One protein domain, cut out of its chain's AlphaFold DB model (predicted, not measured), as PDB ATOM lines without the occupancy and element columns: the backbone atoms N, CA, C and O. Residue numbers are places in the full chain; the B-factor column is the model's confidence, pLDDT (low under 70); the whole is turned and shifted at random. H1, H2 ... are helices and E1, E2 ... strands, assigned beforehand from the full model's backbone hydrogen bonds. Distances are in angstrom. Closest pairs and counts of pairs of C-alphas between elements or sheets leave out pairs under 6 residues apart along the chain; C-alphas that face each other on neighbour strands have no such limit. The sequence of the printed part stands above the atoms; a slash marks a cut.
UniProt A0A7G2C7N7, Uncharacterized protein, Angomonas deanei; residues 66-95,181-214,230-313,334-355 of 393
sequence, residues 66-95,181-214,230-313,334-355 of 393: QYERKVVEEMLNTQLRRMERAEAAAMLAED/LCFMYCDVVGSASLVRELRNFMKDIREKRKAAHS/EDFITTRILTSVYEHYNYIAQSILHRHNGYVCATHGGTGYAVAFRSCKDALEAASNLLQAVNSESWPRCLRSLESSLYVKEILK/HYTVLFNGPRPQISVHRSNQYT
ATOM      1  N   GLN A  66      32.052   6.383  17.961       43.75
ATOM      2  CA  GLN A  66      31.874   5.441  16.856       43.75
ATOM      3  C   GLN A  66      32.884   5.742  15.743       43.75
ATOM      4  O   GLN A  66      33.035   6.895  15.340       43.75
ATOM      5  N   TYR A  67      33.556   4.707  15.236       52.62
ATOM      6  CA  TYR A  67      34.486   4.800  14.105       52.62
ATOM      7  C   TYR A  67      33.988   3.986  12.905       52.62
ATOM      8  O   TYR A  67      33.457   2.886  13.075       52.62
ATOM      9  N   GLU A  68      34.211   4.501  11.691       54.81
ATOM     10  CA  GLU A  68      33.929   3.781  10.445       54.81
ATOM     11  C   GLU A  68      34.836   2.561  10.262       54.81
ATOM     12  O   GLU A  68      36.036   2.613  10.526       54.81
ATOM     13  N   ARG A  69      34.290   1.486   9.682       56.41
ATOM     14  CA  ARG A  69      34.964   0.193   9.474       56.41
ATOM     15  C   ARG A  69      36.383   0.276   8.891       56.41
ATOM     16  O   ARG A  69      37.259  -0.445   9.356       56.41
ATOM     17  N   LYS A  70      36.624   1.110   7.875       66.56
ATOM     18  CA  LYS A  70      37.962   1.228   7.259       66.56
ATOM     19  C   LYS A  70      38.990   1.795   8.238       66.56
ATOM     20  O   LYS A  70      40.104   1.289   8.323       66.56
ATOM     21  N   VAL A  71      38.576   2.778   9.035       67.44
ATOM     22  CA  VAL A  71      39.415   3.414  10.060       67.44
ATOM     23  C   VAL A  71      39.846   2.392  11.113       67.44
ATOM     24  O   VAL A  71      40.981   2.410  11.575       67.44
ATOM     25  N   VAL A  72      38.967   1.452  11.457       58.19
ATOM     26  CA  VAL A  72      39.229   0.371  12.423       58.19
ATOM     27  C   VAL A  72      40.330  -0.563  11.956       58.19
ATOM     28  O   VAL A  72      41.263  -0.862  12.701       58.19
ATOM     29  N   GLU A  73      40.203  -1.039  10.723       62.47
ATOM     30  CA  GLU A  73      41.168  -1.947  10.119       62.47
ATOM     31  C   GLU A  73      42.536  -1.265  10.007       62.47
ATOM     32  O   GLU A  73      43.561  -1.837  10.385       62.47
ATOM     33  N   GLU A  74      42.554   0.007   9.609       72.00
ATOM     34  CA  GLU A  74      43.762   0.826   9.615       72.00
ATOM     35  C   GLU A  74      44.338   1.025  11.022       72.00
ATOM     36  O   GLU A  74      45.556   0.934  11.191       72.00
ATOM     37  N   MET A  75      43.503   1.242  12.045       68.44
ATOM     38  CA  MET A  75      43.944   1.379  13.436       68.44
ATOM     39  C   MET A  75      44.577   0.091  13.962       68.44
ATOM     40  O   MET A  75      45.656   0.159  14.550       68.44
ATOM     41  N   LEU A  76      43.967  -1.071  13.721       66.12
ATOM     42  CA  LEU A  76      44.529  -2.368  14.115       66.12
ATOM     43  C   LEU A  76      45.849  -2.632  13.401       66.12
ATOM     44  O   LEU A  76      46.845  -2.935  14.053       66.12
ATOM     45  N   ASN A  77      45.893  -2.424  12.086       72.00
ATOM     46  CA  ASN A  77      47.115  -2.577  11.299       72.00
ATOM     47  C   ASN A  77      48.201  -1.581  11.732       72.00
ATOM     48  O   ASN A  77      49.396  -1.860  11.633       72.00
ATOM     49  N   THR A  78      47.810  -0.400  12.205       74.44
ATOM     50  CA  THR A  78      48.739   0.589  12.760       74.44
ATOM     51  C   THR A  78      49.247   0.161  14.133       74.44
ATOM     52  O   THR A  78      50.442   0.288  14.393       74.44
ATOM     53  N   GLN A  79      48.383  -0.365  15.005       66.75
ATOM     54  CA  GLN A  79      48.788  -0.901  16.305       66.75
ATOM     55  C   GLN A  79      49.708  -2.112  16.155       66.75
ATOM     56  O   GLN A  79      50.729  -2.166  16.837       66.75
ATOM     57  N   LEU A  80      49.406  -3.014  15.219       69.81
ATOM     58  CA  LEU A  80      50.252  -4.157  14.883       69.81
ATOM     59  C   LEU A  80      51.648  -3.680  14.458       69.81
ATOM     60  O   LEU A  80      52.635  -4.021  15.102       69.81
ATOM     61  N   ARG A  81      51.726  -2.763  13.484       75.69
ATOM     62  CA  ARG A  81      53.003  -2.189  13.020       75.69
ATOM     63  C   ARG A  81      53.767  -1.448  14.119       75.69
ATOM     64  O   ARG A  81      54.994  -1.487  14.155       75.69
ATOM     65  N   ARG A  82      53.074  -0.736  15.017       67.75
ATOM     66  CA  ARG A  82      53.711  -0.079  16.175       67.75
ATOM     67  C   ARG A  82      54.302  -1.105  17.138       67.75
ATOM     68  O   ARG A  82      55.400  -0.885  17.641       67.75
ATOM     69  N   MET A  83      53.595  -2.207  17.370       69.31
ATOM     70  CA  MET A  83      54.053  -3.285  18.240       69.31
ATOM     71  C   MET A  83      55.257  -4.017  17.644       69.31
ATOM     72  O   MET A  83      56.242  -4.192  18.351       69.31
ATOM     73  N   GLU A  84      55.230  -4.339  16.351       71.69
ATOM     74  CA  GLU A  84      56.357  -4.961  15.639       71.69
ATOM     75  C   GLU A  84      57.627  -4.107  15.718       71.69
ATOM     76  O   GLU A  84      58.711  -4.618  15.989       71.69
ATOM     77  N   ARG A  85      57.507  -2.782  15.551       76.19
ATOM     78  CA  ARG A  85      58.651  -1.868  15.714       76.19
ATOM     79  C   ARG A  85      59.167  -1.823  17.148       76.19
ATOM     80  O   ARG A  85      60.374  -1.744  17.347       76.19
ATOM     81  N   ALA A  86      58.273  -1.838  18.136       67.50
ATOM     82  CA  ALA A  86      58.664  -1.842  19.543       67.50
ATOM     83  C   ALA A  86      59.375  -3.149  19.931       67.50
ATOM     84  O   ALA A  86      60.347  -3.111  20.679       67.50
ATOM     85  N   GLU A  87      58.922  -4.286  19.398       66.06
ATOM     86  CA  GLU A  87      59.559  -5.593  19.579       66.06
ATOM     87  C   GLU A  87      60.936  -5.646  18.900       66.06
ATOM     88  O   GLU A  87      61.916  -6.016  19.542       66.06
ATOM     89  N   ALA A  88      61.053  -5.169  17.656       77.94
ATOM     90  CA  ALA A  88      62.341  -5.070  16.964       77.94
ATOM     91  C   ALA A  88      63.340  -4.162  17.709       77.94
ATOM     92  O   ALA A  88      64.519  -4.491  17.817       77.94
ATOM     93  N   ALA A  89      62.870  -3.040  18.266       75.94
ATOM     94  CA  ALA A  89      63.701  -2.155  19.080       75.94
ATOM     95  C   ALA A  89      64.151  -2.815  20.397       75.94
ATOM     96  O   ALA A  89      65.276  -2.582  20.834       75.94
ATOM     97  N   ALA A  90      63.300  -3.639  21.016       67.31
ATOM     98  CA  ALA A  90      63.661  -4.394  22.211       67.31
ATOM     99  C   ALA A  90      64.741  -5.444  21.910       67.31
ATOM    100  O   ALA A  90      65.731  -5.492  22.633       67.31
ATOM    101  N   MET A  91      64.611  -6.198  20.809       73.31
ATOM    102  CA  MET A  91      65.642  -7.165  20.400       73.31
ATOM    103  C   MET A  91      66.990  -6.486  20.116       73.31
ATOM    104  O   MET A  91      68.018  -6.938  20.605       73.31
ATOM    105  N   LEU A  92      66.993  -5.337  19.425       81.56
ATOM    106  CA  LEU A  92      68.222  -4.564  19.194       81.56
ATOM    107  C   LEU A  92      68.879  -4.075  20.495       81.56
ATOM    108  O   LEU A  92      70.104  -3.998  20.579       81.56
ATOM    109  N   ALA A  93      68.080  -3.723  21.506       74.56
ATOM    110  CA  ALA A  93      68.595  -3.309  22.808       74.56
ATOM    111  C   ALA A  93      69.193  -4.488  23.595       74.56
ATOM    112  O   ALA A  93      70.221  -4.317  24.252       74.56
ATOM    113  N   GLU A  94      68.581  -5.673  23.510       71.12
ATOM    114  CA  GLU A  94      69.116  -6.907  24.098       71.12
ATOM    115  C   GLU A  94      70.443  -7.308  23.431       71.12
ATOM    116  O   GLU A  94      71.430  -7.545  24.130       71.12
ATOM    117  N   ASP A  95      70.521  -7.262  22.098       76.44
ATOM    118  CA  ASP A  95      71.755  -7.552  21.351       76.44
ATOM    119  C   ASP A  95      72.891  -6.569  21.694       76.44
ATOM    120  O   ASP A  95      74.054  -6.962  21.851       76.44
ATOM    121  N   LEU A 181      50.687 -11.285  30.474       79.44
ATOM    122  CA  LEU A 181      49.600 -11.878  29.702       79.44
ATOM    123  C   LEU A 181      48.789 -10.828  28.970       79.44
ATOM    124  O   LEU A 181      48.611  -9.692  29.428       79.44
ATOM    125  N   CYS A 182      48.282 -11.251  27.822       81.88
ATOM    126  CA  CYS A 182      47.299 -10.509  27.070       81.88
ATOM    127  C   CYS A 182      45.961 -11.231  27.185       81.88
ATOM    128  O   CYS A 182      45.869 -12.421  26.911       81.88
ATOM    129  N   PHE A 183      44.927 -10.531  27.618       83.00
ATOM    130  CA  PHE A 183      43.575 -11.057  27.677       83.00
ATOM    131  C   PHE A 183      42.789 -10.508  26.509       83.00
ATOM    132  O   PHE A 183      42.861  -9.322  26.225       83.00
ATOM    133  N   MET A 184      42.025 -11.359  25.853       85.69
ATOM    134  CA  MET A 184      41.104 -10.982  24.814       85.69
ATOM    135  C   MET A 184      39.695 -11.391  25.217       85.69
ATOM    136  O   MET A 184      39.441 -12.566  25.454       85.69
ATOM    137  N   TYR A 185      38.774 -10.448  25.312       83.94
ATOM    138  CA  TYR A 185      37.367 -10.733  25.523       83.94
ATOM    139  C   TYR A 185      36.620 -10.570  24.205       83.94
ATOM    140  O   TYR A 185      36.544  -9.464  23.684       83.94
ATOM    141  N   CYS A 186      36.103 -11.670  23.667       80.25
ATOM    142  CA  CYS A 186      35.253 -11.709  22.487       80.25
ATOM    143  C   CYS A 186      33.793 -11.805  22.931       80.25
ATOM    144  O   CYS A 186      33.301 -12.906  23.166       80.25
ATOM    145  N   ASP A 187      33.094 -10.689  23.054       75.12
ATOM    146  CA  ASP A 187      31.646 -10.713  23.181       75.12
ATOM    147  C   ASP A 187      31.006 -11.135  21.856       75.12
ATOM    148  O   ASP A 187      31.506 -10.866  20.769       75.12
ATOM    149  N   VAL A 188      29.851 -11.755  21.950       69.94
ATOM    150  CA  VAL A 188      28.897 -11.972  20.870       69.94
ATOM    151  C   VAL A 188      27.732 -11.011  21.133       69.94
ATOM    152  O   VAL A 188      26.549 -11.374  21.084       69.94
ATOM    153  N   VAL A 189      28.055  -9.758  21.490       57.34
ATOM    154  CA  VAL A 189      27.062  -8.683  21.506       57.34
ATOM    155  C   VAL A 189      26.588  -8.528  20.082       57.34
ATOM    156  O   VAL A 189      27.368  -8.508  19.145       57.34
ATOM    157  N   GLY A 190      25.276  -8.474  19.944       61.34
ATOM    158  CA  GLY A 190      24.610  -8.703  18.682       61.34
ATOM    159  C   GLY A 190      23.633  -9.846  18.825       61.34
ATOM    160  O   GLY A 190      22.615  -9.795  18.173       61.34
ATOM    161  N   SER A 191      23.828 -10.784  19.753       63.12
ATOM    162  CA  SER A 191      22.879 -11.870  20.027       63.12
ATOM    163  C   SER A 191      21.419 -11.421  20.183       63.12
ATOM    164  O   SER A 191      20.528 -11.914  19.494       63.12
ATOM    165  N   ALA A 192      21.163 -10.434  21.042       69.94
ATOM    166  CA  ALA A 192      19.825  -9.871  21.225       69.94
ATOM    167  C   ALA A 192      19.332  -9.094  19.989       69.94
ATOM    168  O   ALA A 192      18.158  -9.179  19.626       69.94
ATOM    169  N   SER A 193      20.228  -8.362  19.320       72.31
ATOM    170  CA  SER A 193      19.921  -7.641  18.078       72.31
ATOM    171  C   SER A 193      19.596  -8.599  16.931       72.31
ATOM    172  O   SER A 193      18.658  -8.352  16.189       72.31
ATOM    173  N   LEU A 194      20.307  -9.719  16.858       71.88
ATOM    174  CA  LEU A 194      20.183 -10.819  15.915       71.88
ATOM    175  C   LEU A 194      18.845 -11.521  16.103       71.88
ATOM    176  O   LEU A 194      18.105 -11.706  15.149       71.88
ATOM    177  N   VAL A 195      18.503 -11.848  17.353       77.75
ATOM    178  CA  VAL A 195      17.188 -12.392  17.715       77.75
ATOM    179  C   VAL A 195      16.086 -11.431  17.273       77.75
ATOM    180  O   VAL A 195      15.097 -11.857  16.681       77.75
ATOM    181  N   ARG A 196      16.248 -10.128  17.537       82.12
ATOM    182  CA  ARG A 196      15.262  -9.109  17.163       82.12
ATOM    183  C   ARG A 196      15.124  -8.969  15.646       82.12
ATOM    184  O   ARG A 196      14.001  -8.954  15.157       82.12
ATOM    185  N   GLU A 197      16.228  -8.881  14.911       79.75
ATOM    186  CA  GLU A 197      16.207  -8.776  13.448       79.75
ATOM    187  C   GLU A 197      15.659 -10.036  12.790       79.75
ATOM    188  O   GLU A 197      14.845  -9.932  11.876       79.75
ATOM    189  N   LEU A 198      16.022 -11.219  13.288       80.12
ATOM    190  CA  LEU A 198      15.486 -12.476  12.783       80.12
ATOM    191  C   LEU A 198      13.975 -12.563  13.014       80.12
ATOM    192  O   LEU A 198      13.244 -12.895  12.087       80.12
ATOM    193  N   ARG A 199      13.487 -12.189  14.204       83.44
ATOM    194  CA  ARG A 199      12.041 -12.109  14.467       83.44
ATOM    195  C   ARG A 199      11.345 -11.121  13.536       83.44
ATOM    196  O   ARG A 199      10.285 -11.434  13.011       83.44
ATOM    197  N   ASN A 200      11.928  -9.945  13.312       85.12
ATOM    198  CA  ASN A 200      11.359  -8.954  12.395       85.12
ATOM    199  C   ASN A 200      11.320  -9.474  10.951       85.12
ATOM    200  O   ASN A 200      10.338  -9.261  10.249       85.12
ATOM    201  N   PHE A 201      12.357 -10.192  10.524       82.81
ATOM    202  CA  PHE A 201      12.415 -10.817   9.207       82.81
ATOM    203  C   PHE A 201      11.361 -11.921   9.041       82.81
ATOM    204  O   PHE A 201      10.679 -11.966   8.018       82.81
ATOM    205  N   MET A 202      11.179 -12.779  10.050       83.25
ATOM    206  CA  MET A 202      10.131 -13.806  10.036       83.25
ATOM    207  C   MET A 202       8.731 -13.178   9.978       83.25
ATOM    208  O   MET A 202       7.892 -13.625   9.195       83.25
ATOM    209  N   LYS A 203       8.511 -12.079  10.715       87.06
ATOM    210  CA  LYS A 203       7.272 -11.289  10.639       87.06
ATOM    211  C   LYS A 203       7.020 -10.717   9.243       87.06
ATOM    212  O   LYS A 203       5.919 -10.874   8.730       87.06
ATOM    213  N   ASP A 204       8.030 -10.129   8.605       87.38
ATOM    214  CA  ASP A 204       7.919  -9.596   7.236       87.38
ATOM    215  C   ASP A 204       7.583 -10.700   6.212       87.38
ATOM    216  O   ASP A 204       6.730 -10.513   5.343       87.38
ATOM    217  N   ILE A 205       8.182 -11.892   6.340       84.31
ATOM    218  CA  ILE A 205       7.808 -13.051   5.509       84.31
ATOM    219  C   ILE A 205       6.332 -13.409   5.710       84.31
ATOM    220  O   ILE A 205       5.633 -13.677   4.727       84.31
ATOM    221  N   ARG A 206       5.846 -13.413   6.955       84.00
ATOM    222  CA  ARG A 206       4.447 -13.731   7.260       84.00
ATOM    223  C   ARG A 206       3.491 -12.695   6.694       84.00
ATOM    224  O   ARG A 206       2.504 -13.072   6.074       84.00
ATOM    225  N   GLU A 207       3.780 -11.410   6.864       88.69
ATOM    226  CA  GLU A 207       2.964 -10.328   6.303       88.69
ATOM    227  C   GLU A 207       2.885 -10.431   4.776       88.69
ATOM    228  O   GLU A 207       1.798 -10.333   4.206       88.69
ATOM    229  N   LYS A 208       4.003 -10.752   4.111       88.88
ATOM    230  CA  LYS A 208       4.032 -11.007   2.662       88.88
ATOM    231  C   LYS A 208       3.218 -12.233   2.256       88.88
ATOM    232  O   LYS A 208       2.527 -12.179   1.240       88.88
ATOM    233  N   ARG A 209       3.262 -13.322   3.033       85.38
ATOM    234  CA  ARG A 209       2.414 -14.504   2.795       85.38
ATOM    235  C   ARG A 209       0.938 -14.173   2.977       85.38
ATOM    236  O   ARG A 209       0.162 -14.475   2.082       85.38
ATOM    237  N   LYS A 210       0.560 -13.488   4.059       86.31
ATOM    238  CA  LYS A 210      -0.824 -13.050   4.303       86.31
ATOM    239  C   LYS A 210      -1.340 -12.150   3.180       86.31
ATOM    240  O   LYS A 210      -2.454 -12.347   2.712       86.31
ATOM    241  N   ALA A 211      -0.523 -11.216   2.692       89.25
ATOM    242  CA  ALA A 211      -0.881 -10.372   1.553       89.25
ATOM    243  C   ALA A 211      -1.070 -11.182   0.256       89.25
ATOM    244  O   ALA A 211      -2.001 -10.920  -0.502       89.25
ATOM    245  N   ALA A 212      -0.219 -12.185   0.010       87.44
ATOM    246  CA  ALA A 212      -0.339 -13.069  -1.149       87.44
ATOM    247  C   ALA A 212      -1.552 -14.012  -1.053       87.44
ATOM    248  O   ALA A 212      -2.218 -14.252  -2.057       87.44
ATOM    249  N   HIS A 213      -1.865 -14.514   0.145       82.38
ATOM    250  CA  HIS A 213      -3.041 -15.345   0.392       82.38
ATOM    251  C   HIS A 213      -4.331 -14.537   0.309       82.38
ATOM    252  O   HIS A 213      -5.236 -14.973  -0.383       82.38
ATOM    253  N   SER A 214      -4.386 -13.315   0.851       82.25
ATOM    254  CA  SER A 214      -5.551 -12.422   0.729       82.25
ATOM    255  C   SER A 214      -5.956 -12.129  -0.724       82.25
ATOM    256  O   SER A 214      -7.114 -11.801  -0.969       82.25
ATOM    257  N   GLU A 230       6.932 -20.654  14.635       75.62
ATOM    258  CA  GLU A 230       7.822 -19.507  14.397       75.62
ATOM    259  C   GLU A 230       8.957 -19.404  15.417       75.62
ATOM    260  O   GLU A 230      10.125 -19.207  15.052       75.62
ATOM    261  N   ASP A 231       8.634 -19.542  16.702       80.69
ATOM    262  CA  ASP A 231       9.626 -19.485  17.773       80.69
ATOM    263  C   ASP A 231      10.574 -20.686  17.696       80.69
ATOM    264  O   ASP A 231      11.781 -20.548  17.943       80.69
ATOM    265  N   PHE A 232      10.066 -21.847  17.274       84.94
ATOM    266  CA  PHE A 232      10.877 -23.034  17.034       84.94
ATOM    267  C   PHE A 232      11.863 -22.825  15.875       84.94
ATOM    268  O   PHE A 232      13.068 -23.059  16.036       84.94
ATOM    269  N   ILE A 233      11.393 -22.317  14.731       82.00
ATOM    270  CA  ILE A 233      12.238 -22.015  13.564       82.00
ATOM    271  C   ILE A 233      13.287 -20.953  13.918       82.00
ATOM    272  O   ILE A 233      14.474 -21.137  13.634       82.00
ATOM    273  N   THR A 234      12.874 -19.875  14.587       81.69
ATOM    274  CA  THR A 234      13.761 -18.787  15.028       81.69
ATOM    275  C   THR A 234      14.854 -19.326  15.947       81.69
ATOM    276  O   THR A 234      16.038 -19.054  15.731       81.69
ATOM    277  N   THR A 235      14.482 -20.145  16.934       84.62
ATOM    278  CA  THR A 235      15.433 -20.769  17.862       84.62
ATOM    279  C   THR A 235      16.424 -21.654  17.113       84.62
ATOM    280  O   THR A 235      17.629 -21.521  17.312       84.62
ATOM    281  N   ARG A 236      15.948 -22.500  16.194       85.12
ATOM    282  CA  ARG A 236      16.803 -23.410  15.422       85.12
ATOM    283  C   ARG A 236      17.804 -22.667  14.531       85.12
ATOM    284  O   ARG A 236      18.971 -23.055  14.477       85.12
ATOM    285  N   ILE A 237      17.374 -21.598  13.857       81.56
ATOM    286  CA  ILE A 237      18.261 -20.763  13.035       81.56
ATOM    287  C   ILE A 237      19.313 -20.083  13.916       81.56
ATOM    288  O   ILE A 237      20.498 -20.130  13.592       81.56
ATOM    289  N   LEU A 238      18.907 -19.500  15.048       79.94
ATOM    290  CA  LEU A 238      19.838 -18.859  15.980       79.94
ATOM    291  C   LEU A 238      20.880 -19.844  16.501       79.94
ATOM    292  O   LEU A 238      22.068 -19.536  16.462       79.94
ATOM    293  N   THR A 239      20.458 -21.032  16.941       83.50
ATOM    294  CA  THR A 239      21.373 -22.082  17.402       83.50
ATOM    295  C   THR A 239      22.405 -22.417  16.329       83.50
ATOM    296  O   THR A 239      23.597 -22.400  16.624       83.50
ATOM    297  N   SER A 240      21.978 -22.614  15.078       83.00
ATOM    298  CA  SER A 240      22.898 -22.897  13.969       83.00
ATOM    299  C   SER A 240      23.882 -21.749  13.704       83.00
ATOM    300  O   SER A 240      25.062 -22.001  13.454       83.00
ATOM    301  N   VAL A 241      23.431 -20.493  13.798       80.88
ATOM    302  CA  VAL A 241      24.295 -19.310  13.644       80.88
ATOM    303  C   VAL A 241      25.342 -19.243  14.758       80.88
ATOM    304  O   VAL A 241      26.520 -19.034  14.465       80.88
ATOM    305  N   TYR A 242      24.955 -19.475  16.018       81.31
ATOM    306  CA  TYR A 242      25.910 -19.506  17.132       81.31
ATOM    307  C   TYR A 242      26.888 -20.663  17.027       81.31
ATOM    308  O   TYR A 242      28.071 -20.468  17.278       81.31
ATOM    309  N   GLU A 243      26.433 -21.859  16.661       83.62
ATOM    310  CA  GLU A 243      27.314 -23.013  16.481       83.62
ATOM    311  C   GLU A 243      28.371 -22.738  15.409       83.62
ATOM    312  O   GLU A 243      29.558 -22.987  15.636       83.62
ATOM    313  N   HIS A 244      27.964 -22.149  14.283       84.56
ATOM    314  CA  HIS A 244      28.884 -21.791  13.209       84.56
ATOM    315  C   HIS A 244      29.869 -20.691  13.630       84.56
ATOM    316  O   HIS A 244      31.076 -20.814  13.413       84.56
ATOM    317  N   TYR A 245      29.385 -19.652  14.308       83.81
ATOM    318  CA  TYR A 245      30.237 -18.608  14.871       83.81
ATOM    319  C   TYR A 245      31.249 -19.173  15.881       83.81
ATOM    320  O   TYR A 245      32.442 -18.873  15.807       83.81
ATOM    321  N   ASN A 246      30.787 -20.023  16.799       84.69
ATOM    322  CA  ASN A 246      31.615 -20.647  17.826       84.69
ATOM    323  C   ASN A 246      32.702 -21.520  17.196       84.69
ATOM    324  O   ASN A 246      33.840 -21.502  17.661       84.69
ATOM    325  N   TYR A 247      32.370 -22.244  16.125       88.38
ATOM    326  CA  TYR A 247      33.333 -23.022  15.353       88.38
ATOM    327  C   TYR A 247      34.445 -22.134  14.776       88.38
ATOM    328  O   TYR A 247      35.628 -22.410  14.992       88.38
ATOM    329  N   ILE A 248      34.085 -21.030  14.113       88.31
ATOM    330  CA  ILE A 248      35.056 -20.078  13.551       88.31
ATOM    331  C   ILE A 248      35.927 -19.493  14.665       88.31
ATOM    332  O   ILE A 248      37.155 -19.569  14.584       88.31
ATOM    333  N   ALA A 249      35.302 -18.978  15.728       88.31
ATOM    334  CA  ALA A 249      35.995 -18.396  16.869       88.31
ATOM    335  C   ALA A 249      36.995 -19.379  17.477       88.31
ATOM    336  O   ALA A 249      38.187 -19.091  17.525       88.31
ATOM    337  N   GLN A 250      36.550 -20.570  17.870       88.62
ATOM    338  CA  GLN A 250      37.428 -21.564  18.485       88.62
ATOM    339  C   GLN A 250      38.570 -21.988  17.559       88.62
ATOM    340  O   GLN A 250      39.705 -22.095  18.024       88.62
ATOM    341  N   SER A 251      38.306 -22.171  16.260       92.69
ATOM    342  CA  SER A 251      39.344 -22.561  15.299       92.69
ATOM    343  C   SER A 251      40.472 -21.525  15.201       92.69
ATOM    344  O   SER A 251      41.651 -21.884  15.183       92.69
ATOM    345  N   ILE A 252      40.125 -20.236  15.202       92.50
ATOM    346  CA  ILE A 252      41.080 -19.132  15.058       92.50
ATOM    347  C   ILE A 252      41.810 -18.871  16.368       92.50
ATOM    348  O   ILE A 252      43.033 -18.748  16.371       92.50
ATOM    349  N   LEU A 253      41.077 -18.837  17.484       91.69
ATOM    350  CA  LEU A 253      41.663 -18.674  18.813       91.69
ATOM    351  C   LEU A 253      42.691 -19.774  19.086       91.69
ATOM    352  O   LEU A 253      43.789 -19.481  19.545       91.69
ATOM    353  N   HIS A 254      42.367 -21.022  18.742       92.12
ATOM    354  CA  HIS A 254      43.276 -22.147  18.925       92.12
ATOM    355  C   HIS A 254      44.514 -22.056  18.022       92.12
ATOM    356  O   HIS A 254      45.628 -22.264  18.501       92.12
ATOM    357  N   ARG A 255      44.345 -21.680  16.744       96.12
ATOM    358  CA  ARG A 255      45.459 -21.491  15.795       96.12
ATOM    359  C   ARG A 255      46.493 -20.478  16.294       96.12
ATOM    360  O   ARG A 255      47.677 -20.640  16.025       96.12
ATOM    361  N   HIS A 256      46.045 -19.475  17.042       94.00
ATOM    362  CA  HIS A 256      46.880 -18.410  17.602       94.00
ATOM    363  C   HIS A 256      47.284 -18.648  19.061       94.00
ATOM    364  O   HIS A 256      47.596 -17.709  19.788       94.00
ATOM    365  N   ASN A 257      47.267 -19.904  19.521       94.88
ATOM    366  CA  ASN A 257      47.633 -20.284  20.891       94.88
ATOM    367  C   ASN A 257      46.822 -19.557  21.985       94.88
ATOM    368  O   ASN A 257      47.297 -19.377  23.112       94.88
ATOM    369  N   GLY A 258      45.597 -19.143  21.664       92.81
ATOM    370  CA  GLY A 258      44.656 -18.548  22.598       92.81
ATOM    371  C   GLY A 258      44.041 -19.606  23.508       92.81
ATOM    372  O   GLY A 258      43.507 -20.618  23.051       92.81
ATOM    373  N   TYR A 259      44.086 -19.361  24.814       91.75
ATOM    374  CA  TYR A 259      43.476 -20.223  25.820       91.75
ATOM    375  C   TYR A 259      42.140 -19.640  26.279       91.75
ATOM    376  O   TYR A 259      42.112 -18.582  26.904       91.75
ATOM    377  N   VAL A 260      41.025 -20.317  25.994       89.50
ATOM    378  CA  VAL A 260      39.696 -19.876  26.446       89.50
ATOM    379  C   VAL A 260      39.586 -20.082  27.960       89.50
ATOM    380  O   VAL A 260      39.433 -21.201  28.442       89.50
ATOM    381  N   CYS A 261      39.671 -18.991  28.716       85.75
ATOM    382  CA  CYS A 261      39.595 -18.980  30.175       85.75
ATOM    383  C   CYS A 261      38.164 -19.167  30.683       85.75
ATOM    384  O   CYS A 261      37.948 -19.846  31.684       85.75
ATOM    385  N   ALA A 262      37.197 -18.527  30.025       83.56
ATOM    386  CA  ALA A 262      35.796 -18.581  30.417       83.56
ATOM    387  C   ALA A 262      34.874 -18.327  29.224       83.56
ATOM    388  O   ALA A 262      35.201 -17.566  28.314       83.56
ATOM    389  N   THR A 263      33.688 -18.928  29.276       80.12
ATOM    390  CA  THR A 263      32.570 -18.627  28.378       80.12
ATOM    391  C   THR A 263      31.445 -18.002  29.195       80.12
ATOM    392  O   THR A 263      30.909 -18.645  30.102       80.12
ATOM    393  N   HIS A 264      31.073 -16.761  28.903       71.38
ATOM    394  CA  HIS A 264      30.002 -16.074  29.622       71.38
ATOM    395  C   HIS A 264      28.655 -16.385  28.975       71.38
ATOM    396  O   HIS A 264      28.297 -15.773  27.982       71.38
ATOM    397  N   GLY A 265      27.916 -17.357  29.520       63.28
ATOM    398  CA  GLY A 265      26.485 -17.544  29.230       63.28
ATOM    399  C   GLY A 265      26.102 -17.737  27.755       63.28
ATOM    400  O   GLY A 265      24.969 -17.443  27.396       63.28
ATOM    401  N   GLY A 266      27.030 -18.190  26.904       65.38
ATOM    402  CA  GLY A 266      26.826 -18.294  25.452       65.38
ATOM    403  C   GLY A 266      26.952 -16.969  24.692       65.38
ATOM    404  O   GLY A 266      26.825 -16.961  23.474       65.38
ATOM    405  N   THR A 267      27.228 -15.864  25.384       66.50
ATOM    406  CA  THR A 267      27.341 -14.531  24.791       66.50
ATOM    407  C   THR A 267      28.775 -14.056  24.666       66.50
ATOM    408  O   THR A 267      28.966 -12.984  24.142       66.50
ATOM    409  N   GLY A 268      29.801 -14.788  25.100       75.94
ATOM    410  CA  GLY A 268      31.172 -14.329  24.883       75.94
ATOM    411  C   GLY A 268      32.259 -15.243  25.426       75.94
ATOM    412  O   GLY A 268      32.000 -16.141  26.233       75.94
ATOM    413  N   TYR A 269      33.485 -14.977  24.991       81.44
ATOM    414  CA  TYR A 269      34.708 -15.677  25.355       81.44
ATOM    415  C   TYR A 269      35.661 -14.729  26.068       81.44
ATOM    416  O   TYR A 269      35.959 -13.660  25.553       81.44
ATOM    417  N   ALA A 270      36.207 -15.144  27.202       86.88
ATOM    418  CA  ALA A 270      37.430 -14.568  27.741       86.88
ATOM    419  C   ALA A 270      38.587 -15.504  27.382       86.88
ATOM    420  O   ALA A 270      38.548 -16.689  27.714       86.88
ATOM    421  N   VAL A 271      39.600 -14.985  26.704       89.62
ATOM    422  CA  VAL A 271      40.734 -15.731  26.154       89.62
ATOM    423  C   VAL A 271      42.026 -15.121  26.681       89.62
ATOM    424  O   VAL A 271      42.134 -13.905  26.780       89.62
ATOM    425  N   ALA A 272      43.016 -15.932  27.024       89.00
ATOM    426  CA  ALA A 272      44.352 -15.473  27.376       89.00
ATOM    427  C   ALA A 272      45.358 -15.874  26.294       89.00
ATOM    428  O   ALA A 272      45.340 -16.997  25.795       89.00
ATOM    429  N   PHE A 273      46.270 -14.963  25.992       89.94
ATOM    430  CA  PHE A 273      47.370 -15.111  25.054       89.94
ATOM    431  C   PHE A 273      48.690 -14.822  25.762       89.94
ATOM    432  O   PHE A 273      48.768 -14.016  26.698       89.94
ATOM    433  N   ARG A 274      49.749 -15.482  25.288       87.56
ATOM    434  CA  ARG A 274      51.118 -15.249  25.768       87.56
ATOM    435  C   ARG A 274      51.690 -13.935  25.249       87.56
ATOM    436  O   ARG A 274      52.435 -13.285  25.973       87.56
ATOM    437  N   SER A 275      51.328 -13.551  24.027       84.19
ATOM    438  CA  SER A 275      51.741 -12.301  23.397       84.19
ATOM    439  C   SER A 275      50.534 -11.434  23.048       84.19
ATOM    440  O   SER A 275      49.446 -11.930  22.755       84.19
ATOM    441  N   CYS A 276      50.727 -10.113  23.068       80.81
ATOM    442  CA  CYS A 276      49.728  -9.177  22.542       80.81
ATOM    443  C   CYS A 276      49.629  -9.254  21.015       80.81
ATOM    444  O   CYS A 276      48.567  -8.966  20.472       80.81
ATOM    445  N   LYS A 277      50.713  -9.665  20.344       83.69
ATOM    446  CA  LYS A 277      50.744  -9.868  18.896       83.69
ATOM    447  C   LYS A 277      49.777 -10.980  18.492       83.69
ATOM    448  O   LYS A 277      48.851 -10.711  17.739       83.69
ATOM    449  N   ASP A 278      49.897 -12.154  19.117       86.56
ATOM    450  CA  ASP A 278      48.991 -13.292  18.900       86.56
ATOM    451  C   ASP A 278      47.523 -12.909  19.135       86.56
ATOM    452  O   ASP A 278      46.647 -13.276  18.359       86.56
ATOM    453  N   ALA A 279      47.243 -12.129  20.188       85.19
ATOM    454  CA  ALA A 279      45.888 -11.664  20.479       85.19
ATOM    455  C   ALA A 279      45.337 -10.746  19.373       85.19
ATOM    456  O   ALA A 279      44.178 -10.879  18.983       85.19
ATOM    457  N   LEU A 280      46.152  -9.823  18.850       82.31
ATOM    458  CA  LEU A 280      45.747  -8.923  17.767       82.31
ATOM    459  C   LEU A 280      45.598  -9.650  16.426       82.31
ATOM    460  O   LEU A 280      44.644  -9.381  15.698       82.31
ATOM    461  N   GLU A 281      46.493 -10.584  16.106       86.06
ATOM    462  CA  GLU A 281      46.387 -11.413  14.902       86.06
ATOM    463  C   GLU A 281      45.167 -12.336  14.966       86.06
ATOM    464  O   GLU A 281      44.426 -12.462  13.986       86.06
ATOM    465  N   ALA A 282      44.892 -12.924  16.135       88.06
ATOM    466  CA  ALA A 282      43.673 -13.684  16.373       88.06
ATOM    467  C   ALA A 282      42.428 -12.817  16.191       88.06
ATOM    468  O   ALA A 282      41.490 -13.241  15.516       88.06
ATOM    469  N   ALA A 283      42.431 -11.601  16.739       83.94
ATOM    470  CA  ALA A 283      41.326 -10.663  16.593       83.94
ATOM    471  C   ALA A 283      41.079 -10.280  15.125       83.94
ATOM    472  O   ALA A 283      39.942 -10.334  14.654       83.94
ATOM    473  N   SER A 284      42.146  -9.938  14.399       81.56
ATOM    474  CA  SER A 284      42.088  -9.566  12.982       81.56
ATOM    475  C   SER A 284      41.567 -10.717  12.121       81.56
ATOM    476  O   SER A 284      40.595 -10.553  11.384       81.56
ATOM    477  N   ASN A 285      42.134 -11.917  12.280       87.44
ATOM    478  CA  ASN A 285      41.718 -13.090  11.512       87.44
ATOM    479  C   ASN A 285      40.290 -13.510  11.852       87.44
ATOM    480  O   ASN A 285      39.546 -13.912  10.958       87.44
ATOM    481  N   LEU A 286      39.887 -13.403  13.122       85.88
ATOM    482  CA  LEU A 286      38.519 -13.692  13.539       85.88
ATOM    483  C   LEU A 286      37.534 -12.742  12.860       85.88
ATOM    484  O   LEU A 286      36.527 -13.186  12.309       85.88
ATOM    485  N   LEU A 287      37.853 -11.449  12.838       80.25
ATOM    486  CA  LEU A 287      37.049 -10.455  12.145       80.25
ATOM    487  C   LEU A 287      36.993 -10.735  10.638       80.25
ATOM    488  O   LEU A 287      35.911 -10.711  10.060       80.25
ATOM    489  N   GLN A 288      38.125 -11.022   9.996       83.62
ATOM    490  CA  GLN A 288      38.172 -11.334   8.566       83.62
ATOM    491  C   GLN A 288      37.358 -12.584   8.222       83.62
ATOM    492  O   GLN A 288      36.544 -12.521   7.305       83.62
ATOM    493  N   ALA A 289      37.509 -13.670   8.983       85.94
ATOM    494  CA  ALA A 289      36.790 -14.919   8.752       85.94
ATOM    495  C   ALA A 289      35.277 -14.743   8.917       85.94
ATOM    496  O   ALA A 289      34.497 -15.122   8.044       85.94
ATOM    497  N   VAL A 290      34.848 -14.078   9.994       80.56
ATOM    498  CA  VAL A 290      33.430 -13.754  10.183       80.56
ATOM    499  C   VAL A 290      32.939 -12.811   9.077       80.56
ATOM    500  O   VAL A 290      31.787 -12.890   8.670       80.56
ATOM    501  N   ASN A 291      33.778 -11.931   8.534       75.56
ATOM    502  CA  ASN A 291      33.375 -11.044   7.441       75.56
ATOM    503  C   ASN A 291      33.286 -11.743   6.080       75.56
ATOM    504  O   ASN A 291      32.469 -11.320   5.260       75.56
ATOM    505  N   SER A 292      34.135 -12.741   5.829       81.94
ATOM    506  CA  SER A 292      34.142 -13.509   4.582       81.94
ATOM    507  C   SER A 292      32.994 -14.505   4.503       81.94
ATOM    508  O   SER A 292      32.610 -14.904   3.405       81.94
ATOM    509  N   GLU A 293      32.436 -14.895   5.649       81.06
ATOM    510  CA  GLU A 293      31.340 -15.848   5.678       81.06
ATOM    511  C   GLU A 293      30.054 -15.307   5.059       81.06
ATOM    512  O   GLU A 293      29.660 -14.141   5.203       81.06
ATOM    513  N   SER A 294      29.362 -16.209   4.371       74.75
ATOM    514  CA  SER A 294      28.137 -15.900   3.644       74.75
ATOM    515  C   SER A 294      26.913 -15.911   4.563       74.75
ATOM    516  O   SER A 294      25.949 -16.635   4.337       74.75
ATOM    517  N   TRP A 295      26.904 -15.049   5.583       73.50
ATOM    518  CA  TRP A 295      25.769 -14.951   6.506       73.50
ATOM    519  C   TRP A 295      24.453 -14.668   5.762       73.50
ATOM    520  O   TRP A 295      24.473 -13.980   4.728       73.50
ATOM    521  N   PRO A 296      23.305 -15.149   6.272       67.19
ATOM    522  CA  PRO A 296      21.990 -14.746   5.788       67.19
ATOM    523  C   PRO A 296      21.890 -13.223   5.642       67.19
ATOM    524  O   PRO A 296      22.427 -12.480   6.461       67.19
ATOM    525  N   ARG A 297      21.218 -12.739   4.586       64.00
ATOM    526  CA  ARG A 297      21.158 -11.297   4.263       64.00
ATOM    527  C   ARG A 297      20.651 -10.444   5.428       64.00
ATOM    528  O   ARG A 297      21.177  -9.357   5.628       64.00
ATOM    529  N   CYS A 298      19.698 -10.963   6.203       59.25
ATOM    530  CA  CYS A 298      19.169 -10.311   7.401       59.25
ATOM    531  C   CYS A 298      20.222 -10.080   8.492       59.25
ATOM    532  O   CYS A 298      20.012  -9.231   9.334       59.25
ATOM    533  N   LEU A 299      21.355 -10.788   8.465       59.69
ATOM    534  CA  LEU A 299      22.459 -10.604   9.409       59.69
ATOM    535  C   LEU A 299      23.585  -9.734   8.836       59.69
ATOM    536  O   LEU A 299      24.554  -9.442   9.530       59.69
ATOM    537  N   ARG A 300      23.509  -9.339   7.558       62.16
ATOM    538  CA  ARG A 300      24.531  -8.498   6.907       62.16
ATOM    539  C   ARG A 300      24.283  -7.001   7.094       62.16
ATOM    540  O   ARG A 300      25.206  -6.229   6.860       62.16
ATOM    541  N   SER A 301      23.062  -6.602   7.458       53.91
ATOM    542  CA  SER A 301      22.622  -5.200   7.563       53.91
ATOM    543  C   SER A 301      23.152  -4.462   8.787       53.91
ATOM    544  O   SER A 301      23.108  -3.238   8.823       53.91
ATOM    545  N   LEU A 302      23.645  -5.180   9.790       53.16
ATOM    546  CA  LEU A 302      24.164  -4.567  11.003       53.16
ATOM    547  C   LEU A 302      25.568  -4.000  10.747       53.16
ATOM    548  O   LEU A 302      26.514  -4.740  10.464       53.16
ATOM    549  N   GLU A 303      25.697  -2.676  10.851       50.19
ATOM    550  CA  GLU A 303      26.965  -1.971  10.667       50.19
ATOM    551  C   GLU A 303      28.000  -2.392  11.716       50.19
ATOM    552  O   GLU A 303      27.728  -2.439  12.916       50.19
ATOM    553  N   SER A 304      29.212  -2.698  11.250       48.69
ATOM    554  CA  SER A 304      30.343  -3.004  12.119       48.69
ATOM    555  C   SER A 304      30.956  -1.707  12.655       48.69
ATOM    556  O   SER A 304      31.551  -0.970  11.866       48.69
ATOM    557  N   SER A 305      30.856  -1.444  13.957       40.25
ATOM    558  CA  SER A 305      31.453  -0.274  14.616       40.25
ATOM    559  C   SER A 305      32.556  -0.692  15.588       40.25
ATOM    560  O   SER A 305      32.472  -1.728  16.235       40.25
ATOM    561  N   LEU A 306      33.629   0.091  15.687       44.22
ATOM    562  CA  LEU A 306      34.673  -0.112  16.693       44.22
ATOM    563  C   LEU A 306      34.507   0.901  17.809       44.22
ATOM    564  O   LEU A 306      34.376   2.094  17.535       44.22
ATOM    565  N   TYR A 307      34.637   0.445  19.045       45.91
ATOM    566  CA  TYR A 307      34.881   1.311  20.182       45.91
ATOM    567  C   TYR A 307      36.278   1.050  20.708       45.91
ATOM    568  O   TYR A 307      36.567   0.004  21.280       45.91
ATOM    569  N   VAL A 308      37.168   2.020  20.544       41.81
ATOM    570  CA  VAL A 308      38.406   2.017  21.315       41.81
ATOM    571  C   VAL A 308      38.096   2.683  22.634       41.81
ATOM    572  O   VAL A 308      37.895   3.894  22.711       41.81
ATOM    573  N   LYS A 309      38.030   1.874  23.683       49.25
ATOM    574  CA  LYS A 309      37.934   2.385  25.031       49.25
ATOM    575  C   LYS A 309      39.340   2.636  25.542       49.25
ATOM    576  O   LYS A 309      40.027   1.738  26.034       49.25
ATOM    577  N   GLU A 310      39.751   3.889  25.426       43.62
ATOM    578  CA  GLU A 310      40.872   4.394  26.196       43.62
ATOM    579  C   GLU A 310      40.469   4.314  27.672       43.62
ATOM    580  O   GLU A 310      39.532   4.985  28.123       43.62
ATOM    581  N   ILE A 311      41.121   3.432  28.433       48.06
ATOM    582  CA  ILE A 311      41.017   3.495  29.885       48.06
ATOM    583  C   ILE A 311      41.746   4.777  30.258       48.06
ATOM    584  O   ILE A 311      42.971   4.789  30.359       48.06
ATOM    585  N   LEU A 312      40.978   5.870  30.374       42.59
ATOM    586  CA  LEU A 312      41.442   7.153  30.886       42.59
ATOM    587  C   LEU A 312      42.359   6.846  32.053       42.59
ATOM    588  O   LEU A 312      41.896   6.210  33.004       42.59
ATOM    589  N   LYS A 313      43.634   7.247  31.931       47.97
ATOM    590  CA  LYS A 313      44.650   7.150  32.979       47.97
ATOM    591  C   LYS A 313      43.955   7.478  34.289       47.97
ATOM    592  O   LYS A 313      43.660   8.644  34.549       47.97
ATOM    593  N   HIS A 334      46.433   0.713  28.853       46.44
ATOM    594  CA  HIS A 334      45.434  -0.320  28.640       46.44
ATOM    595  C   HIS A 334      44.591   0.057  27.419       46.44
ATOM    596  O   HIS A 334      43.737   0.940  27.489       46.44
ATOM    597  N   TYR A 335      44.813  -0.626  26.298       47.25
ATOM    598  CA  TYR A 335      44.030  -0.423  25.079       47.25
ATOM    599  C   TYR A 335      42.935  -1.468  24.981       47.25
ATOM    600  O   TYR A 335      43.211  -2.573  24.545       47.25
ATOM    601  N   THR A 336      41.706  -1.125  25.365       45.94
ATOM    602  CA  THR A 336      40.544  -1.997  25.145       45.94
ATOM    603  C   THR A 336      39.937  -1.636  23.796       45.94
ATOM    604  O   THR A 336      39.347  -0.572  23.635       45.94
ATOM    605  N   VAL A 337      40.109  -2.497  22.805       44.38
ATOM    606  CA  VAL A 337      39.392  -2.403  21.523       44.38
ATOM    607  C   VAL A 337      37.999  -3.042  21.711       44.38
ATOM    608  O   VAL A 337      37.833  -3.828  22.619       44.38
ATOM    609  N   LEU A 338      36.942  -2.695  20.994       42.50
ATOM    610  CA  LEU A 338      35.617  -3.338  21.097       42.50
ATOM    611  C   LEU A 338      34.995  -3.262  19.709       42.50
ATOM    612  O   LEU A 338      35.153  -2.245  19.051       42.50
ATOM    613  N   PHE A 339      34.274  -4.280  19.252       42.69
ATOM    614  CA  PHE A 339      33.757  -4.326  17.875       42.69
ATOM    615  C   PHE A 339      32.260  -4.639  17.855       42.69
ATOM    616  O   PHE A 339      31.876  -5.796  17.945       42.69
ATOM    617  N   ASN A 340      31.386  -3.649  17.738       38.12
ATOM    618  CA  ASN A 340      29.958  -3.893  17.582       38.12
ATOM    619  C   ASN A 340      29.610  -4.416  16.185       38.12
ATOM    620  O   ASN A 340      30.051  -3.873  15.180       38.12
ATOM    621  N   GLY A 341      28.767  -5.444  16.135       38.31
ATOM    622  CA  GLY A 341      28.120  -5.999  14.945       38.31
ATOM    623  C   GLY A 341      27.473  -7.346  15.304       38.31
ATOM    624  O   GLY A 341      27.582  -7.773  16.443       38.31
ATOM    625  N   PRO A 342      26.876  -8.107  14.373       41.78
ATOM    626  CA  PRO A 342      26.519  -9.527  14.551       41.78
ATOM    627  C   PRO A 342      27.786 -10.403  14.532       41.78
ATOM    628  O   PRO A 342      27.811 -11.530  14.047       41.78
ATOM    629  N   ARG A 343      28.879  -9.800  14.981       52.00
ATOM    630  CA  ARG A 343      30.280 -10.098  14.769       52.00
ATOM    631  C   ARG A 343      30.958  -9.890  16.128       52.00
ATOM    632  O   ARG A 343      30.463  -9.091  16.920       52.00
ATOM    633  N   PRO A 344      32.054 -10.606  16.405       44.62
ATOM    634  CA  PRO A 344      32.676 -10.625  17.723       44.62
ATOM    635  C   PRO A 344      32.990  -9.204  18.197       44.62
ATOM    636  O   PRO A 344      33.727  -8.523  17.492       44.62
ATOM    637  N   GLN A 345      32.547  -8.777  19.385       52.25
ATOM    638  CA  GLN A 345      33.169  -7.645  20.074       52.25
ATOM    639  C   GLN A 345      34.463  -8.105  20.707       52.25
ATOM    640  O   GLN A 345      34.458  -8.732  21.755       52.25
ATOM    641  N   ILE A 346      35.587  -7.762  20.104       52.41
ATOM    642  CA  ILE A 346      36.890  -8.162  20.621       52.41
ATOM    643  C   ILE A 346      37.530  -7.012  21.384       52.41
ATOM    644  O   ILE A 346      37.901  -6.006  20.788       52.41
ATOM    645  N   SER A 347      37.725  -7.193  22.683       55.09
ATOM    646  CA  SER A 347      38.668  -6.392  23.449       55.09
ATOM    647  C   SER A 347      39.922  -7.134  23.750       55.09
ATOM    648  O   SER A 347      39.871  -8.292  24.107       55.09
ATOM    649  N   VAL A 348      41.046  -6.455  23.596       54.91
ATOM    650  CA  VAL A 348      42.361  -6.951  23.962       54.91
ATOM    651  C   VAL A 348      42.811  -6.137  25.169       54.91
ATOM    652  O   VAL A 348      42.473  -4.971  25.294       54.91
ATOM    653  N   HIS A 349      43.502  -6.745  26.115       58.38
ATOM    654  CA  HIS A 349      43.908  -6.122  27.360       58.38
ATOM    655  C   HIS A 349      45.260  -6.684  27.766       58.38
ATOM    656  O   HIS A 349      45.388  -7.849  28.140       58.38
ATOM    657  N   ARG A 350      46.285  -5.837  27.733       51.19
ATOM    658  CA  ARG A 350      47.601  -6.186  28.263       51.19
ATOM    659  C   ARG A 350      47.623  -5.929  29.766       51.19
ATOM    660  O   ARG A 350      47.288  -4.834  30.209       51.19
ATOM    661  N   SER A 351      48.049  -6.919  30.545       47.44
ATOM    662  CA  SER A 351      48.220  -6.758  31.988       47.44
ATOM    663  C   SER A 351      49.522  -7.370  32.477       47.44
ATOM    664  O   SER A 351      49.829  -8.527  32.197       47.44
ATOM    665  N   ASN A 352      50.256  -6.596  33.267       52.22
ATOM    666  CA  ASN A 352      51.412  -7.043  34.043       52.22
ATOM    667  C   ASN A 352      51.025  -7.597  35.431       52.22
ATOM    668  O   ASN A 352      51.902  -8.043  36.169       52.22
ATOM    669  N   GLN A 353      49.737  -7.556  35.800       44.34
ATOM    670  CA  GLN A 353      49.251  -7.976  37.122       44.34
ATOM    671  C   GLN A 353      48.962  -9.479  37.211       44.34
ATOM    672  O   GLN A 353      48.939 -10.030  38.308       44.34
ATOM    673  N   TYR A 354      48.759 -10.150  36.077       46.34
ATOM    674  CA  TYR A 354      48.477 -11.583  36.037       46.34
ATOM    675  C   TYR A 354      49.730 -12.359  35.650       46.34
ATOM    676  O   TYR A 354      50.380 -12.051  34.653       46.34
ATOM    677  N   THR A 355      50.052 -13.383  36.434       43.44
ATOM    678  CA  THR A 355      51.188 -14.280  36.210       43.44
ATOM    679  C   THR A 355      50.689 -15.714  36.058       43.44
ATOM    680  O   THR A 355      49.773 -16.147  36.760       43.44
TER     681      THR A 355
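This is residues 66 to 95, 181 to 214, 230 to 313 and 334 to 355 of the 393 residues of an uncharacterized protein of Angomonas deanei (UniProt A0A7G2C7N7). A twisted sheet of four strands has two helices, H3 and H4, packed along one face; two more long helices, H1 and H2, make the length, with residues 88 to 95 and 207 to 214 sticking out at opposite ends. The 170 printed residues include, in order, H1 E1 H2 H3 E2 E3 H4 E4, of mixed class; the sheet runs E2 E3 E1 E4, antiparallel throughout. The whole is only just loose, close to compact, with a radius of gyration of the C-alphas of 19.0 A and spans of 80 by 30 by 29 A.

Look first for the strands: E1 is residues 181 to 187, E2 259 to 264, E3 268 to 273, and E4 345 to 351, ending at C-alpha 351 (48.220, -6.758, 31.988). Find C-alpha 69 at (34.964, 0.193, 9.474); from there H1 runs 39.4 A to C-alpha 95. H2, residues 191 to 214, spans 34.4 A, H3, 230 to 255, 37.7 A, and H4, 276 to 292, 24.2 A.

Within hydrogen-bond range are N 271 and O 184 between E3 and E1, 2.7 A, N 185 and O 347 between E1 and E4, 2.7 A, and N 270 and O 262 in the hairpin E2 and E3, 2.8 A. In two layers, helices on one face of a sheet, H3 and H4 stand at heights of 9.5 A and 9.8 A over the sheet. H3 touches H4 with residues 245 to 253 alone, closest at C-alphas 253 and 282, 5.9 A, a steep tilt of 39 degrees, opposite ways. H1 touches H4 with residues 76 to 83 alone, closest at C-alphas 80 and 277, 7.0 A. H2 touches H3 with residues 195 to 202 alone, closest at C-alphas 198 and 234, 6.9 A. In H1, H2, H3 and H4 every O i to N i+4 pair is within range.

C-alphas 95 and 214 are farthest apart, 80.2 A. Cuts leave C-alpha gaps of 24.1 A from 95 to 181, 20.4 A from 214 to 230 and 8.7 A from 313 to 334. Of the links printed whole, none is long. Confidence is low, under 70, for instance at residues 296 to 313 and 334 to 355.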